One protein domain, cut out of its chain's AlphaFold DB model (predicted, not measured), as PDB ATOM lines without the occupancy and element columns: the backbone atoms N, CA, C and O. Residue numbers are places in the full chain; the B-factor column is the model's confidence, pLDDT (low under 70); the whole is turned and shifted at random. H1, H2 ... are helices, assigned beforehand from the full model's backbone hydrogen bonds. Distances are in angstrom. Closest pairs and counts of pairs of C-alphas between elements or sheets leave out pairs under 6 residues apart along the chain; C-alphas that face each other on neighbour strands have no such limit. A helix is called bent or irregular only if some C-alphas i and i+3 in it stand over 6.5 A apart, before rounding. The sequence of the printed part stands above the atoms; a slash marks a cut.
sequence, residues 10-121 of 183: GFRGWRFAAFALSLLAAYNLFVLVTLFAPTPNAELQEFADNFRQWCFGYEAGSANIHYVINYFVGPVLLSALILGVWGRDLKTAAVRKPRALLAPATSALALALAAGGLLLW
ATOM      1  N   GLY A  10     -31.141  -8.558  54.319       62.91
ATOM      2  CA  GLY A  10     -32.209  -7.858  53.603       62.91
ATOM      3  C   GLY A  10     -31.943  -6.356  53.496       62.91
ATOM      4  O   GLY A  10     -31.956  -5.815  52.394       62.91
ATOM      5  N   PHE A  11     -31.599  -5.711  54.616       71.38
ATOM      6  CA  PHE A  11     -31.349  -4.263  54.684       71.38
ATOM      7  C   PHE A  11     -30.026  -3.798  54.058       71.38
ATOM      8  O   PHE A  11     -29.868  -2.617  53.762       71.38
ATOM      9  N   ARG A  12     -29.061  -4.698  53.837       71.69
ATOM     10  CA  ARG A  12     -27.747  -4.341  53.269       71.69
ATOM     11  C   ARG A  12     -27.687  -4.399  51.741       71.69
ATOM     12  O   ARG A  12     -26.688  -3.978  51.173       71.69
ATOM     13  N   GLY A  13     -28.708  -4.930  51.071       83.69
ATOM     14  CA  GLY A  13     -28.665  -5.190  49.630       83.69
ATOM     15  C   GLY A  13     -29.404  -4.166  48.767       83.69
ATOM     16  O   GLY A  13     -30.397  -3.574  49.183       83.69
ATOM     17  N   TRP A  14     -29.010  -4.070  47.490       91.62
ATOM     18  CA  TRP A  14     -29.683  -3.250  46.466       91.62
ATOM     19  C   TRP A  14     -31.187  -3.531  46.318       91.62
ATOM     20  O   TRP A  14     -31.924  -2.675  45.847       91.62
ATOM     21  N   ARG A  15     -31.661  -4.721  46.719       92.19
ATOM     22  CA  ARG A  15     -33.085  -5.096  46.669       92.19
ATOM     23  C   ARG A  15     -33.927  -4.240  47.610       92.19
ATOM     24  O   ARG A  15     -35.019  -3.838  47.224       92.19
ATOM     25  N   PHE A  16     -33.410  -3.948  48.805       92.62
ATOM     26  CA  PHE A  16     -34.067  -3.056  49.756       92.62
ATOM     27  C   PHE A  16     -34.102  -1.628  49.220       92.62
ATOM     28  O   PHE A  16     -35.168  -1.027  49.170       92.62
ATOM     29  N   ALA A  17     -32.965  -1.123  48.734       94.75
ATOM     30  CA  ALA A  17     -32.892   0.213  48.152       94.75
ATOM     31  C   ALA A  17     -33.840   0.369  46.949       94.75
ATOM     32  O   ALA A  17     -34.551   1.364  46.855       94.75
ATOM     33  N   ALA A  18     -33.911  -0.635  46.069       95.06
ATOM     34  CA  ALA A  18     -34.835  -0.644  44.939       95.06
ATOM     35  C   ALA A  18     -36.298  -0.637  45.403       95.06
ATOM     36  O   ALA A  18     -37.081   0.163  44.907       95.06
ATOM     37  N   PHE A  19     -36.653  -1.477  46.380       95.50
ATOM     38  CA  PHE A  19     -38.001  -1.507  46.953       95.50
ATOM     39  C   PHE A  19     -38.380  -0.156  47.571       95.50
ATOM     40  O   PHE A  19     -39.433   0.389  47.251       95.50
ATOM     41  N   ALA A  20     -37.508   0.405  48.412       96.00
ATOM     42  CA  ALA A  20     -37.746   1.675  49.086       96.00
ATOM     43  C   ALA A  20     -37.897   2.831  48.086       96.00
ATOM     44  O   ALA A  20     -38.837   3.612  48.200       96.00
ATOM     45  N   LEU A  21     -37.035   2.904  47.065       96.88
ATOM     46  CA  LEU A  21     -37.150   3.910  46.006       96.88
ATOM     47  C   LEU A  21     -38.425   3.739  45.182       96.88
ATOM     48  O   LEU A  21     -39.079   4.731  44.878       96.88
ATOM     49  N   SER A  22     -38.812   2.508  44.840       96.56
ATOM     50  CA  SER A  22     -40.076   2.257  44.143       96.56
ATOM     51  C   SER A  22     -41.286   2.658  44.986       96.56
ATOM     52  O   SER A  22     -42.227   3.234  44.449       96.56
ATOM     53  N   LEU A  23     -41.254   2.408  46.297       96.88
ATOM     54  CA  LEU A  23     -42.329   2.798  47.207       96.88
ATOM     55  C   LEU A  23     -42.417   4.323  47.354       96.88
ATOM     56  O   LEU A  23     -43.506   4.884  47.259       96.88
ATOM     57  N   LEU A  24     -41.279   5.004  47.512       96.81
ATOM     58  CA  LEU A  24     -41.220   6.468  47.554       96.81
ATOM     59  C   LEU A  24     -41.662   7.085  46.223       96.81
ATOM     60  O   LEU A  24     -42.373   8.086  46.220       96.81
ATOM     61  N   ALA A  25     -41.293   6.489  45.091       96.12
ATOM     62  CA  ALA A  25     -41.760   6.926  43.779       96.12
ATOM     63  C   ALA A  25     -43.280   6.752  43.634       96.12
ATOM     64  O   ALA A  25     -43.949   7.679  43.185       96.12
ATOM     65  N   ALA A  26     -43.835   5.614  44.064       94.94
ATOM     66  CA  ALA A  26     -45.277   5.373  44.061       94.94
ATOM     67  C   ALA A  26     -46.025   6.369  44.958       94.94
ATOM     68  O   ALA A  26     -47.044   6.913  44.544       94.94
ATOM     69  N   TYR A  27     -45.489   6.665  46.144       94.38
ATOM     70  CA  TYR A  27     -46.022   7.697  47.029       94.38
ATOM     71  C   TYR A  27     -46.013   9.083  46.364       94.38
ATOM     72  O   TYR A  27     -47.043   9.746  46.322       94.38
ATOM     73  N   ASN A  28     -44.882   9.516  45.793       94.88
ATOM     74  CA  ASN A  28     -44.798  10.824  45.132       94.88
ATOM     75  C   ASN A  28     -45.751  10.906  43.935       94.88
ATOM     76  O   ASN A  28     -46.403  11.927  43.734       94.88
ATOM     77  N   LEU A  29     -45.867   9.823  43.163       94.31
ATOM     78  CA  LEU A  29     -46.828   9.735  42.071       94.31
ATOM     79  C   LEU A  29     -48.263   9.847  42.590       94.31
ATOM     80  O   LEU A  29     -49.049  10.587  42.016       94.31
ATOM     81  N   PHE A  30     -48.598   9.167  43.685       90.69
ATOM     82  CA  PHE A  30     -49.904   9.278  44.329       90.69
ATOM     83  C   PHE A  30     -50.207  10.719  44.778       90.69
ATOM     84  O   PHE A  30     -51.288  11.231  44.493       90.69
ATOM     85  N   VAL A  31     -49.246  11.409  45.400       91.31
ATOM     86  CA  VAL A  31     -49.381  12.823  45.797       91.31
ATOM     87  C   VAL A  31     -49.584  13.725  44.570       91.31
ATOM     88  O   VAL A  31     -50.465  14.579  44.573       91.31
ATOM     89  N   LEU A  32     -48.832  13.516  43.484       92.56
ATOM     90  CA  LEU A  32     -49.004  14.280  42.240       92.56
ATOM     91  C   LEU A  32     -50.356  14.013  41.570       92.56
ATOM     92  O   LEU A  32     -51.017  14.945  41.118       92.56
ATOM     93  N   VAL A  33     -50.775  12.748  41.507       91.25
ATOM     94  CA  VAL A  33     -52.057  12.345  40.918       91.25
ATOM     95  C   VAL A  33     -53.211  12.927  41.726       91.25
ATOM     96  O   VAL A  33     -54.108  13.526  41.147       91.25
ATOM     97  N   THR A  34     -53.182  12.831  43.053       88.06
ATOM     98  CA  THR A  34     -54.228  13.436  43.894       88.06
ATOM     99  C   THR A  34     -54.253  14.957  43.765       88.06
ATOM    100  O   THR A  34     -55.335  15.538  43.719       88.06
ATOM    101  N   LEU A  35     -53.101  15.615  43.622       89.62
ATOM    102  CA  LEU A  35     -53.038  17.068  43.467       89.62
ATOM    103  C   LEU A  35     -53.538  17.557  42.095       89.62
ATOM    104  O   LEU A  35     -54.276  18.536  42.048       89.62
ATOM    105  N   PHE A  36     -53.170  16.888  40.997       89.81
ATOM    106  CA  PHE A  36     -53.372  17.416  39.636       89.81
ATOM    107  C   PHE A  36     -54.331  16.617  38.752       89.81
ATOM    108  O   PHE A  36     -54.844  17.165  37.776       89.81
ATOM    109  N   ALA A  37     -54.550  15.328  39.019       88.12
ATOM    110  CA  ALA A  37     -55.361  14.509  38.128       88.12
ATOM    111  C   ALA A  37     -56.860  14.787  38.336       88.12
ATOM    112  O   ALA A  37     -57.332  14.825  39.481       88.12
ATOM    113  N   PRO A  38     -57.631  14.937  37.244       84.88
ATOM    114  CA  PRO A  38     -59.080  14.957  37.332       84.88
ATOM    115  C   PRO A  38     -59.582  13.574  37.753       84.88
ATOM    116  O   PRO A  38     -59.096  12.541  37.286       84.88
ATOM    117  N   THR A  39     -60.570  13.553  38.636       83.62
ATOM    118  CA  THR A  39     -61.157  12.322  39.168       83.62
ATOM    119  C   THR A  39     -62.392  11.924  38.353       83.62
ATOM    120  O   THR A  39     -63.276  12.751  38.147       83.62
ATOM    121  N   PRO A  40     -62.470  10.677  37.845       78.44
ATOM    122  CA  PRO A  40     -63.476  10.288  36.852       78.44
ATOM    123  C   PRO A  40     -64.848   9.946  37.444       78.44
ATOM    124  O   PRO A  40     -65.830   9.885  36.708       78.44
ATOM    125  N   ASN A  41     -64.931   9.672  38.748       83.88
ATOM    126  CA  ASN A  41     -66.171   9.302  39.423       83.88
ATOM    127  C   ASN A  41     -66.338  10.075  40.742       83.88
ATOM    128  O   ASN A  41     -65.381  10.637  41.277       83.88
ATOM    129  N   ALA A  42     -67.572  10.109  41.249       78.44
ATOM    130  CA  ALA A  42     -67.933  10.906  42.420       78.44
ATOM    131  C   ALA A  42     -67.232  10.445  43.712       78.44
ATOM    132  O   ALA A  42     -66.886  11.283  44.537       78.44
ATOM    133  N   GLU A  43     -66.995   9.141  43.874       78.38
ATOM    134  CA  GLU A  43     -66.341   8.578  45.066       78.38
ATOM    135  C   GLU A  43     -64.852   8.948  45.129       78.38
ATOM    136  O   GLU A  43     -64.361   9.416  46.156       78.38
ATOM    137  N   LEU A  44     -64.125   8.804  44.015       80.81
ATOM    138  CA  LEU A  44     -62.718   9.203  43.939       80.81
ATOM    139  C   LEU A  44     -62.565  10.721  44.021       80.81
ATOM    140  O   LEU A  44     -61.581  11.188  44.590       80.81
ATOM    141  N   GLN A  45     -63.521  11.480  43.477       82.94
ATOM    142  CA  GLN A  45     -63.545  12.937  43.597       82.94
ATOM    143  C   GLN A  45     -63.649  13.365  45.062       82.94
ATOM    144  O   GLN A  45     -62.866  14.199  45.499       82.94
ATOM    145  N   GLU A  46     -64.546  12.754  45.837       82.25
ATOM    146  CA  GLU A  46     -64.696  13.053  47.265       82.25
ATOM    147  C   GLU A  46     -63.424  12.732  48.056       82.25
ATOM    148  O   GLU A  46     -62.965  13.546  48.860       82.25
ATOM    149  N   PHE A  47     -62.809  11.575  47.796       83.69
ATOM    150  CA  PHE A  47     -61.515  11.246  48.388       83.69
ATOM    151  C   PHE A  47     -60.452  12.288  48.027       83.69
ATOM    152  O   PHE A  47     -59.746  12.777  48.909       83.69
ATOM    153  N   ALA A  48     -60.334  12.637  46.745       86.44
ATOM    154  CA  ALA A  48     -59.330  13.580  46.273       86.44
ATOM    155  C   ALA A  48     -59.544  14.981  46.854       86.44
ATOM    156  O   ALA A  48     -58.570  15.620  47.237       86.44
ATOM    157  N   ASP A  49     -60.786  15.446  46.974       85.69
ATOM    158  CA  ASP A  49     -61.099  16.762  47.531       85.69
ATOM    159  C   ASP A  49     -60.825  16.815  49.034       85.69
ATOM    160  O   ASP A  49     -60.153  17.740  49.495       85.69
ATOM    161  N   ASN A  50     -61.217  15.780  49.782       84.38
ATOM    162  CA  ASN A  50     -60.853  15.651  51.194       84.38
ATOM    163  C   ASN A  50     -59.332  15.589  51.370       84.38
ATOM    164  O   ASN A  50     -58.772  16.296  52.207       84.38
ATOM    165  N   PHE A  51     -58.639  14.788  50.558       87.62
ATOM    166  CA  PHE A  51     -57.184  14.690  50.606       87.62
ATOM    167  C   PHE A  51     -56.528  16.039  50.288       87.62
ATOM    168  O   PHE A  51     -55.623  16.466  50.998       87.62
ATOM    169  N   ARG A  52     -57.008  16.763  49.270       89.81
ATOM    170  CA  ARG A  52     -56.501  18.097  48.920       89.81
ATOM    171  C   ARG A  52     -56.721  19.098  50.043       89.81
ATOM    172  O   ARG A  52     -55.792  19.824  50.395       89.81
ATOM    173  N   GLN A  53     -57.913  19.128  50.625       88.19
ATOM    174  CA  GLN A  53     -58.235  20.039  51.715       88.19
ATOM    175  C   GLN A  53     -57.360  19.764  52.945       88.19
ATOM    176  O   GLN A  53     -56.713  20.679  53.450       88.19
ATOM    177  N   TRP A  54     -57.275  18.507  53.384       86.81
ATOM    178  CA  TRP A  54     -56.554  18.138  54.606       86.81
ATOM    179  C   TRP A  54     -55.034  18.107  54.446       86.81
ATOM    180  O   TRP A  54     -54.318  18.524  55.353       86.81
ATOM    181  N   CYS A  55     -54.524  17.615  53.316       88.19
ATOM    182  CA  CYS A  55     -53.084  17.443  53.110       88.19
ATOM    183  C   CYS A  55     -52.429  18.639  52.414       88.19
ATOM    184  O   CYS A  55     -51.251  18.894  52.642       88.19
ATOM    185  N   PHE A  56     -53.160  19.388  51.584       91.19
ATOM    186  CA  PHE A  56     -52.604  20.527  50.843       91.19
ATOM    187  C   PHE A  56     -53.207  21.875  51.234       91.19
ATOM    188  O   PHE A  56     -52.778  22.889  50.687       91.19
ATOM    189  N   GLY A  57     -54.154  21.923  52.182       88.31
ATOM    190  CA  GLY A  57     -54.804  23.172  52.592       88.31
ATOM    191  C   GLY A  57     -55.468  23.862  51.408       88.31
ATOM    192  O   GLY A  57     -55.240  25.047  51.178       88.31
ATOM    193  N   TYR A  58     -56.167  23.081  50.586       86.62
ATOM    194  CA  TYR A  58     -56.763  23.566  49.350       86.62
ATOM    195  C   TYR A  58     -57.943  24.498  49.654       86.62
ATOM    196  O   TYR A  58     -58.962  24.054  50.179       86.62
ATOM    197  N   GLU A  59     -57.815  25.777  49.303       85.31
ATOM    198  CA  GLU A  59     -58.838  26.809  49.500       85.31
ATOM    199  C   GLU A  59     -58.976  27.660  48.228       85.31
ATOM    200  O   GLU A  59     -57.990  27.986  47.560       85.31
ATOM    201  N   ALA A  60     -60.219  27.993  47.858       81.56
ATOM    202  CA  ALA A  60     -60.547  28.855  46.713       81.56
ATOM    203  C   ALA A  60     -59.862  28.475  45.377       81.56
ATOM    204  O   ALA A  60     -59.537  29.337  44.565       81.56
ATOM    205  N   GLY A  61     -59.645  27.178  45.127       83.12
ATOM    206  CA  GLY A  61     -59.029  26.711  43.882       83.12
ATOM    207  C   GLY A  61     -57.500  26.628  43.909       83.12
ATOM    208  O   GLY A  61     -56.915  26.277  42.887       83.12
ATOM    209  N   SER A  62     -56.853  26.910  45.044       87.69
ATOM    210  CA  SER A  62     -55.392  26.899  45.176       87.69
ATOM    211  C   SER A  62     -54.921  26.068  46.370       87.69
ATOM    212  O   SER A  62     -55.551  26.059  47.423       87.69
ATOM    213  N   ALA A  63     -53.797  25.370  46.200       91.12
ATOM    214  CA  ALA A  63     -53.138  24.632  47.273       91.12
ATOM    215  C   ALA A  63     -52.179  25.541  48.053       91.12
ATOM    216  O   ALA A  63     -51.470  26.363  47.464       91.12
ATOM    217  N   ASN A  64     -52.074  25.332  49.365       92.19
ATOM    218  CA  ASN A  64     -51.047  25.975  50.169       92.19
ATOM    219  C   ASN A  64     -49.671  25.383  49.826       92.19
ATOM    220  O   ASN A  64     -49.367  24.222  50.121       92.19
ATOM    221  N   ILE A  65     -48.813  26.205  49.220       92.31
ATOM    222  CA  ILE A  65     -47.506  25.768  48.725       92.31
ATOM    223  C   ILE A  65     -46.600  25.213  49.832       92.31
ATOM    224  O   ILE A  65     -45.828  24.291  49.576       92.31
ATOM    225  N   HIS A  66     -46.713  25.704  51.071       92.12
ATOM    226  CA  HIS A  66     -45.909  25.204  52.187       92.12
ATOM    227  C   HIS A  66     -46.273  23.764  52.545       92.12
ATOM    228  O   HIS A  66     -45.379  22.955  52.799       92.12
ATOM    229  N   TYR A  67     -47.562  23.420  52.507       92.00
ATOM    230  CA  TYR A  67     -48.005  22.046  52.726       92.00
ATOM    231  C   TYR A  67     -47.560  21.138  51.587       92.00
ATOM    232  O   TYR A  67     -46.956  20.100  51.849       92.00
ATOM    233  N   VAL A  68     -47.736  21.563  50.333       92.00
ATOM    234  CA  VAL A  68     -47.254  20.798  49.173       92.00
ATOM    235  C   VAL A  68     -45.754  20.511  49.302       92.00
ATOM    236  O   VAL A  68     -45.346  19.352  49.251       92.00
ATOM    237  N   ILE A  69     -44.931  21.531  49.560       93.31
ATOM    238  CA  ILE A  69     -43.482  21.367  49.758       93.31
ATOM    239  C   ILE A  69     -43.191  20.371  50.887       93.31
ATOM    240  O   ILE A  69     -42.374  19.468  50.702       93.31
ATOM    241  N   ASN A  70     -43.870  20.486  52.031       92.38
ATOM    242  CA  ASN A  70     -43.651  19.603  53.176       92.38
ATOM    243  C   ASN A  70     -43.901  18.120  52.834       92.38
ATOM    244  O   ASN A  70     -43.117  17.253  53.222       92.38
ATOM    245  N   TYR A  71     -44.938  17.832  52.040       90.94
ATOM    246  CA  TYR A  71     -45.267  16.471  51.604       90.94
ATOM    247  C   TYR A  71     -44.255  15.876  50.606       90.94
ATOM    248  O   TYR A  71     -44.124  14.650  50.551       90.94
ATOM    249  N   PHE A  72     -43.520  16.705  49.853       92.94
ATOM    250  CA  PHE A  72     -42.523  16.257  48.866       92.94
ATOM    251  C   PHE A  72     -41.085  16.228  49.400       92.94
ATOM    252  O   PHE A  72     -40.323  15.320  49.058       92.94
ATOM    253  N   VAL A  73     -40.689  17.188  50.242       95.12
ATOM    254  CA  VAL A  73     -39.288  17.353  50.669       95.12
ATOM    255  C   VAL A  73     -38.766  16.117  51.398       95.12
ATOM    256  O   VAL A  73     -37.697  15.618  51.050       95.12
ATOM    257  N   GLY A  74     -39.517  15.582  52.364       94.62
ATOM    258  CA  GLY A  74     -39.099  14.396  53.124       94.62
ATOM    259  C   GLY A  74     -38.807  13.178  52.230       94.62
ATOM    260  O   GLY A  74     -37.684  12.667  52.245       94.62
ATOM    261  N   PRO A  75     -39.768  12.729  51.402       95.06
ATOM    262  CA  PRO A  75     -39.578  11.624  50.460       95.06
ATOM    263  C   PRO A  75     -38.442  11.838  49.455       95.06
ATOM    264  O   PRO A  75     -37.716  10.889  49.146       95.06
ATOM    265  N   VAL A  76     -38.266  13.061  48.945       96.06
ATOM    266  CA  VAL A  76     -37.184  13.389  48.003       96.06
ATOM    267  C   VAL A  76     -35.822  13.313  48.691       96.06
ATOM    268  O   VAL A  76     -34.916  12.661  48.170       96.06
ATOM    269  N   LEU A  77     -35.680  13.900  49.883       97.50
ATOM    270  CA  LEU A  77     -34.444  13.824  50.665       97.50
ATOM    271  C   LEU A  77     -34.107  12.380  51.043       97.50
ATOM    272  O   LEU A  77     -32.961  11.955  50.896       97.50
ATOM    273  N   LEU A  78     -35.100  11.594  51.464       97.44
ATOM    274  CA  LEU A  78     -34.900  10.182  51.777       97.44
ATOM    275  C   LEU A  78     -34.483   9.379  50.537       97.44
ATOM    276  O   LEU A  78     -33.571   8.556  50.614       97.44
ATOM    277  N   SER A  79     -35.088   9.655  49.380       97.25
ATOM    278  CA  SER A  79     -34.685   9.045  48.107       97.25
ATOM    279  C   SER A  79     -33.239   9.396  47.751       97.25
ATOM    280  O   SER A  79     -32.472   8.516  47.359       97.25
ATOM    281  N   ALA A  80     -32.836  10.657  47.942       97.88
ATOM    282  CA  ALA A  80     -31.466  11.108  47.717       97.88
ATOM    283  C   ALA A  80     -30.467  10.406  48.651       97.88
ATOM    284  O   ALA A  80     -29.419   9.957  48.191       97.88
ATOM    285  N   LEU A  81     -30.806  10.234  49.933       97.69
ATOM    286  CA  LEU A  81     -29.985   9.482  50.890       97.69
ATOM    287  C   LEU A  81     -29.832   8.013  50.479       97.69
ATOM    288  O   LEU A  81     -28.720   7.482  50.484       97.69
ATOM    289  N   ILE A  82     -30.922   7.363  50.063       96.00
ATOM    290  CA  ILE A  82     -30.879   5.974  49.586       96.00
ATOM    291  C   ILE A  82     -30.000   5.862  48.332       96.00
ATOM    292  O   ILE A  82     -29.177   4.951  48.228       96.00
ATOM    293  N   LEU A  83     -30.123   6.797  47.390       96.50
ATOM    294  CA  LEU A  83     -29.265   6.841  46.205       96.50
ATOM    295  C   LEU A  83     -27.800   7.135  46.557       96.50
ATOM    296  O   LEU A  83     -26.911   6.563  45.934       96.50
ATOM    297  N   GLY A  84     -27.527   7.965  47.561       96.56
ATOM    298  CA  GLY A  84     -26.167   8.231  48.031       96.56
ATOM    299  C   GLY A  84     -25.497   6.988  48.618       96.56
ATOM    300  O   GLY A  84     -24.348   6.693  48.295       96.56
ATOM    301  N   VAL A  85     -26.228   6.221  49.430       95.56
ATOM    302  CA  VAL A  85     -25.689   5.036  50.116       95.56
ATOM    303  C   VAL A  85     -25.639   3.804  49.199       95.56
ATOM    304  O   VAL A  85     -24.639   3.090  49.193       95.56
ATOM    305  N   TRP A  86     -26.675   3.556  48.390       95.56
ATOM    306  CA  TRP A  86     -26.804   2.339  47.562       95.56
ATOM    307  C   TRP A  86     -26.700   2.581  46.052       95.56
ATOM    308  O   TRP A  86     -26.842   1.638  45.268       95.56
ATOM    309  N   GLY A  87     -26.444   3.808  45.598       94.81
ATOM    310  CA  GLY A  87     -26.487   4.165  44.175       94.81
ATOM    311  C   GLY A  87     -25.538   3.348  43.302       94.81
ATOM    312  O   GLY A  87     -25.900   2.962  42.189       94.81
ATOM    313  N   ARG A  88     -24.346   3.003  43.811       93.88
ATOM    314  CA  ARG A  88     -23.389   2.145  43.091       93.88
ATOM    315  C   ARG A  88     -23.923   0.725  42.894       93.88
ATOM    316  O   ARG A  88     -23.819   0.181  41.789       93.88
ATOM    317  N   ASP A  89     -24.508   0.137  43.930       92.12
ATOM    318  CA  ASP A  89     -25.063  -1.217  43.869       92.12
ATOM    319  C   ASP A  89     -26.315  -1.257  42.994       92.12
ATOM    320  O   ASP A  89     -26.468  -2.165  42.176       92.12
ATOM    321  N   LEU A  90     -27.163  -0.230  43.094       94.25
ATOM    322  CA  LEU A  90     -28.333  -0.048  42.237       94.25
ATOM    323  C   LEU A  90     -27.941   0.100  40.770       94.25
ATOM    324  O   LEU A  90     -28.489  -0.606  39.928       94.25
ATOM    325  N   LYS A  91     -26.959   0.951  40.451       95.38
ATOM    326  CA  LYS A  91     -26.459   1.115  39.078       95.38
ATOM    327  C   LYS A  91     -25.897  -0.198  38.539       95.38
ATOM    328  O   LYS A  91     -26.182  -0.581  37.406       95.38
ATOM    329  N   THR A  92     -25.141  -0.924  39.360       93.69
ATOM    330  CA  THR A  92     -24.586  -2.230  38.981       93.69
ATOM    331  C   THR A  92     -25.692  -3.255  38.726       93.69
ATOM    332  O   THR A  92     -25.639  -3.982  37.732       93.69
ATOM    333  N   ALA A  93     -26.713  -3.297  39.585       92.12
ATOM    334  CA  ALA A  93     -27.874  -4.165  39.420       92.12
ATOM    335  C   ALA A  93     -28.696  -3.790  38.178       92.12
ATOM    336  O   ALA A  93     -29.076  -4.682  37.424       92.12
ATOM    337  N   ALA A  94     -28.901  -2.498  37.914       93.19
ATOM    338  CA  ALA A  94     -29.626  -2.006  36.744       93.19
ATOM    339  C   ALA A  94     -28.940  -2.395  35.429       93.19
ATOM    340  O   ALA A  94     -29.610  -2.836  34.501       93.19
ATOM    341  N   VAL A  95     -27.609  -2.306  35.365       95.44
ATOM    342  CA  VAL A  95     -26.844  -2.679  34.165       95.44
ATOM    343  C   VAL A  95     -26.759  -4.198  34.001       95.44
ATOM    344  O   VAL A  95     -26.961  -4.715  32.907       95.44
ATOM    345  N   ARG A  96     -26.447  -4.937  35.074       93.62
ATOM    346  CA  ARG A  96     -26.157  -6.380  34.973       93.62
ATOM    347  C   ARG A  96     -27.397  -7.264  35.045       93.62
ATOM    348  O   ARG A  96     -27.386  -8.369  34.510       93.62
ATOM    349  N   LYS A  97     -28.427  -6.841  35.778       92.25
ATOM    350  CA  LYS A  97     -29.630  -7.631  36.086       92.25
ATOM    351  C   LYS A  97     -30.887  -6.741  36.140       92.25
ATOM    352  O   LYS A  97     -31.584  -6.757  37.155       92.25
ATOM    353  N   PRO A  98     -31.244  -6.019  35.059       90.00
ATOM    354  CA  PRO A  98     -32.368  -5.073  35.068       90.00
ATOM    355  C   PRO A  98     -33.694  -5.732  35.466       90.00
ATOM    356  O   PRO A  98     -34.440  -5.199  36.281       90.00
ATOM    357  N   ARG A  99     -33.957  -6.957  34.985       93.62
ATOM    358  CA  ARG A  99     -35.170  -7.716  35.343       93.62
ATOM    359  C   ARG A  99     -35.270  -8.039  36.835       93.62
ATOM    360  O   ARG A  99     -36.369  -8.216  37.343       93.62
ATOM    361  N   ALA A 100     -34.149  -8.095  37.553       89.38
ATOM    362  CA  ALA A 100     -34.158  -8.374  38.983       89.38
ATOM    363  C   ALA A 100     -34.677  -7.180  39.814       89.38
ATOM    364  O   ALA A 100     -35.076  -7.383  40.960       89.38
ATOM    365  N   LEU A 101     -34.727  -5.970  39.236       91.19
ATOM    366  CA  LEU A 101     -35.354  -4.788  39.841       91.19
ATOM    367  C   LEU A 101     -36.887  -4.822  39.760       91.19
ATOM    368  O   LEU A 101     -37.543  -4.132  40.534       91.19
ATOM    369  N   LEU A 102     -37.467  -5.646  38.880       92.69
ATOM    370  CA  LEU A 102     -38.923  -5.733  38.742       92.69
ATOM    371  C   LEU A 102     -39.577  -6.299  40.000       92.69
ATOM    372  O   LEU A 102     -40.581  -5.765  40.434       92.69
ATOM    373  N   ALA A 103     -38.995  -7.326  40.620       92.69
ATOM    374  CA  ALA A 103     -39.563  -7.944  41.819       92.69
ATOM    375  C   ALA A 103     -39.746  -6.967  43.006       92.69
ATOM    376  O   ALA A 103     -40.839  -6.925  43.572       92.69
ATOM    377  N   PRO A 104     -38.733  -6.170  43.413       92.12
ATOM    378  CA  PRO A 104     -38.943  -5.162  44.448       92.12
ATOM    379  C   PRO A 104     -39.895  -4.048  43.992       92.12
ATOM    380  O   PRO A 104     -40.708  -3.603  44.798       92.12
ATOM    381  N   ALA A 105     -39.864  -3.646  42.717       92.19
ATOM    382  CA  ALA A 105     -40.774  -2.626  42.195       92.19
ATOM    383  C   ALA A 105     -42.246  -3.077  42.209       92.19
ATOM    384  O   ALA A 105     -43.113  -2.334  42.658       92.19
ATOM    385  N   THR A 106     -42.537  -4.309  41.783       93.69
ATOM    386  CA  THR A 106     -43.894  -4.869  41.809       93.69
ATOM    387  C   THR A 106     -44.375  -5.112  43.232       93.69
ATOM    388  O   THR A 106     -45.548  -4.901  43.511       93.69
ATOM    389  N   SER A 107     -43.476  -5.483  44.149       93.31
ATOM    390  CA  SER A 107     -43.800  -5.614  45.575       93.31
ATOM    391  C   SER A 107     -44.164  -4.261  46.196       93.31
ATOM    392  O   SER A 107     -45.139  -4.169  46.937       93.31
ATOM    393  N   ALA A 108     -43.416  -3.201  45.867       94.31
ATOM    394  CA  ALA A 108     -43.729  -1.841  46.298       94.31
ATOM    395  C   ALA A 108     -45.070  -1.358  45.724       94.31
ATOM    396  O   ALA A 108     -45.881  -0.795  46.455       94.31
ATOM    397  N   LEU A 109     -45.329  -1.632  44.442       94.69
ATOM    398  CA  LEU A 109     -46.598  -1.296  43.800       94.69
ATOM    399  C   LEU A 109     -47.775  -2.048  44.433       94.69
ATOM    400  O   LEU A 109     -48.791  -1.436  44.742       94.69
ATOM    401  N   ALA A 110     -47.637  -3.355  44.668       95.81
ATOM    402  CA  ALA A 110     -48.667  -4.160  45.317       95.81
ATOM    403  C   ALA A 110     -48.985  -3.638  46.725       95.81
ATOM    404  O   ALA A 110     -50.153  -3.528  47.088       95.81
ATOM    405  N   LEU A 111     -47.957  -3.258  47.493       95.75
ATOM    406  CA  LEU A 111     -48.139  -2.648  48.808       95.75
ATOM    407  C   LEU A 111     -48.853  -1.293  48.718       95.75
ATOM    408  O   LEU A 111     -49.775  -1.046  49.490       95.75
ATOM    409  N   ALA A 112     -48.462  -0.433  47.773       92.88
ATOM    410  CA  ALA A 112     -49.103   0.863  47.568       92.88
ATOM    411  C   ALA A 112     -50.585   0.713  47.184       92.88
ATOM    412  O   ALA A 112     -51.435   1.416  47.726       92.88
ATOM    413  N   LEU A 113     -50.910  -0.241  46.306       93.44
ATOM    414  CA  LEU A 113     -52.290  -0.546  45.923       93.44
ATOM    415  C   LEU A 113     -53.098  -1.126  47.085       93.44
ATOM    416  O   LEU A 113     -54.243  -0.730  47.278       93.44
ATOM    417  N   ALA A 114     -52.510  -2.021  47.883       94.44
ATOM    418  CA  ALA A 114     -53.164  -2.566  49.071       94.44
ATOM    419  C   ALA A 114     -53.453  -1.469  50.107       94.44
ATOM    420  O   ALA A 114     -54.552  -1.416  50.654       94.44
ATOM    421  N   ALA A 115     -52.500  -0.560  50.333       90.38
ATOM    422  CA  ALA A 115     -52.688   0.591  51.208       90.38
ATOM    423  C   ALA A 115     -53.778   1.536  50.674       90.38
ATOM    424  O   ALA A 115     -54.654   1.940  51.431       90.38
ATOM    425  N   GLY A 116     -53.774   1.834  49.371       86.81
ATOM    426  CA  GLY A 116     -54.819   2.638  48.733       86.81
ATOM    427  C   GLY A 116     -56.205   1.997  48.839       86.81
ATOM    428  O   GLY A 116     -57.164   2.662  49.214       86.81
ATOM    429  N   GLY A 117     -56.305   0.690  48.588       87.25
ATOM    430  CA  GLY A 117     -57.547  -0.069  48.750       87.25
ATOM    431  C   GLY A 117     -58.052  -0.071  50.193       87.25
ATOM    432  O   GLY A 117     -59.249   0.084  50.414       87.25
ATOM    433  N   LEU A 118     -57.150  -0.175  51.174       88.69
ATOM    434  CA  LEU A 118     -57.503  -0.076  52.591       88.69
ATOM    435  C   LEU A 118     -58.024   1.320  52.951       88.69
ATOM    436  O   LEU A 118     -59.027   1.424  53.648       88.69
ATOM    437  N   LEU A 119     -57.386   2.384  52.458       82.88
ATOM    438  CA  LEU A 119     -57.846   3.759  52.689       82.88
ATOM    439  C   LEU A 119     -59.244   3.994  52.107       82.88
ATOM    440  O   LEU A 119     -60.099   4.569  52.778       82.88
ATOM    441  N   LEU A 120     -59.497   3.500  50.894       80.25
ATOM    442  CA  LEU A 120     -60.821   3.559  50.271       80.25
ATOM    443  C   LEU A 120     -61.850   2.752  51.067       80.25
ATOM    444  O   LEU A 120     -62.954   3.228  51.303       80.25
ATOM    445  N   TRP A 121     -61.479   1.564  51.543       82.25
ATOM    446  CA  TRP A 121     -62.354   0.731  52.363       82.25
ATOM    447  C   TRP A 121     -62.688   1.358  53.728       82.25
ATOM    448  O   TRP A 121     -63.799   1.193  54.221       82.25
TER     449      TRP A 121
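Overview. This is residues 10 to 121 of the 183 residues of an uncharacterized protein of Planctomycetes bacterium (UniProt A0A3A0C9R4). The arm H3a of the bent helix H3 makes one long side of an elongated slab of helices, H1 runs along the middle of it the opposite way, and H4 crosses H1 at a steep tilt on the side away from H3a. H2 lies across one end of this slab, and at the other end the short arm H3b turns across H1 and leads round to H4. The printed part has 112 residues with four named helices, in the order H1, H2, H3, H4, and no named strand; its class is all helix. The whole is loose, with a radius of gyration of the C-alphas of 16.4 A, and it spans 49 by 29 by 20 A along its three main axes.

Arrangement. The longest helix, H3, residues 65 to 96, was assigned as one helix by its hydrogen bonds, but it is bent: C-alphas 85 and 88 are 7.9 A apart. Its arms, H3a, residues 65 to 85, and H3b, residues 88 to 96, stand about perpendicular at 76 degrees. H3a is itself irregular, with C-alphas 71 and 74 6.7 A apart, and has a kink of 29 degrees near residue 72. H1, residues 14 to 36, touches H3a at a shallow tilt of 16 degrees, opposite ways; their closest C-alphas are those of Leu 21 and Ser 79, 6.1 A apart. H1 also touches H3b, with residues 14 to 18 of H1 alone, about perpendicular at 88 degrees, the closest C-alphas being those of Trp 14 and Leu 90 at 5.5 A. H4, residues 98 to 121, touches H1 with its residues 101 to 112 alone, at a steep tilt of 45 degrees, the same way; the C-alphas of Phe 19 and Pro 104 come closest, at 4.5 A. H3b and H4 touch only at the corner by their link, and only just, with 3 pairs of C-alphas within 8 A. H2, residues 42 to 56, stands about perpendicular to H1 at 77 degrees and touches it where the C-alphas of Thr 34 and Ala 48 are closest, at 5.6 A. H2 touches H3a about perpendicular too, at 83 degrees, with the C-alphas of Phe 56 and Tyr 67 closest at 5.2 A. H2 and H4 are close but not clearly touching, their closest C-alphas, those of Phe 47 and Leu 120, being 7.9 A apart. H3a and H4 are apart, and so are H2 and H3b. The helix packing is mostly crossed: of five touching pairs, one is at a shallow tilt. Every O i to N i+4 pair is within hydrogen-bond range in H1, H2 and H3b; in H3a it is 15 of 17 and in H4 17 of 20.

Along the chain. H3a is 30.1 A from first to last C-alpha, beginning at C-alpha 65, (-47.506, 25.768, 48.725), and H3b is 12.1 A. Residues 86 and 87 belong to neither arm. H1 is 32.2 A long and begins at C-alpha 14, (-29.683, -3.250, 46.466). H4 is 35.1 A long and ends at C-alpha 121, (-62.354, 0.731, 52.363). H4 is neither bent nor irregular, but only just: C-alphas 100 and 103 are 6.1 A apart. H2 is 20.0 A long.

Size, cuts and confidence. The two C-alphas farthest apart are those of Ala 60 and Arg 96, at 50.6 A. The printed part runs from residue 10 to 121 and has no cut. The links H1 to H2, 5 residues, and H3 to H4, 1 residue, are tight; the link H2 to H3, 8 residues, is short. The mean pLDDT of the printed part is 90.5, and residue 10 is under 70.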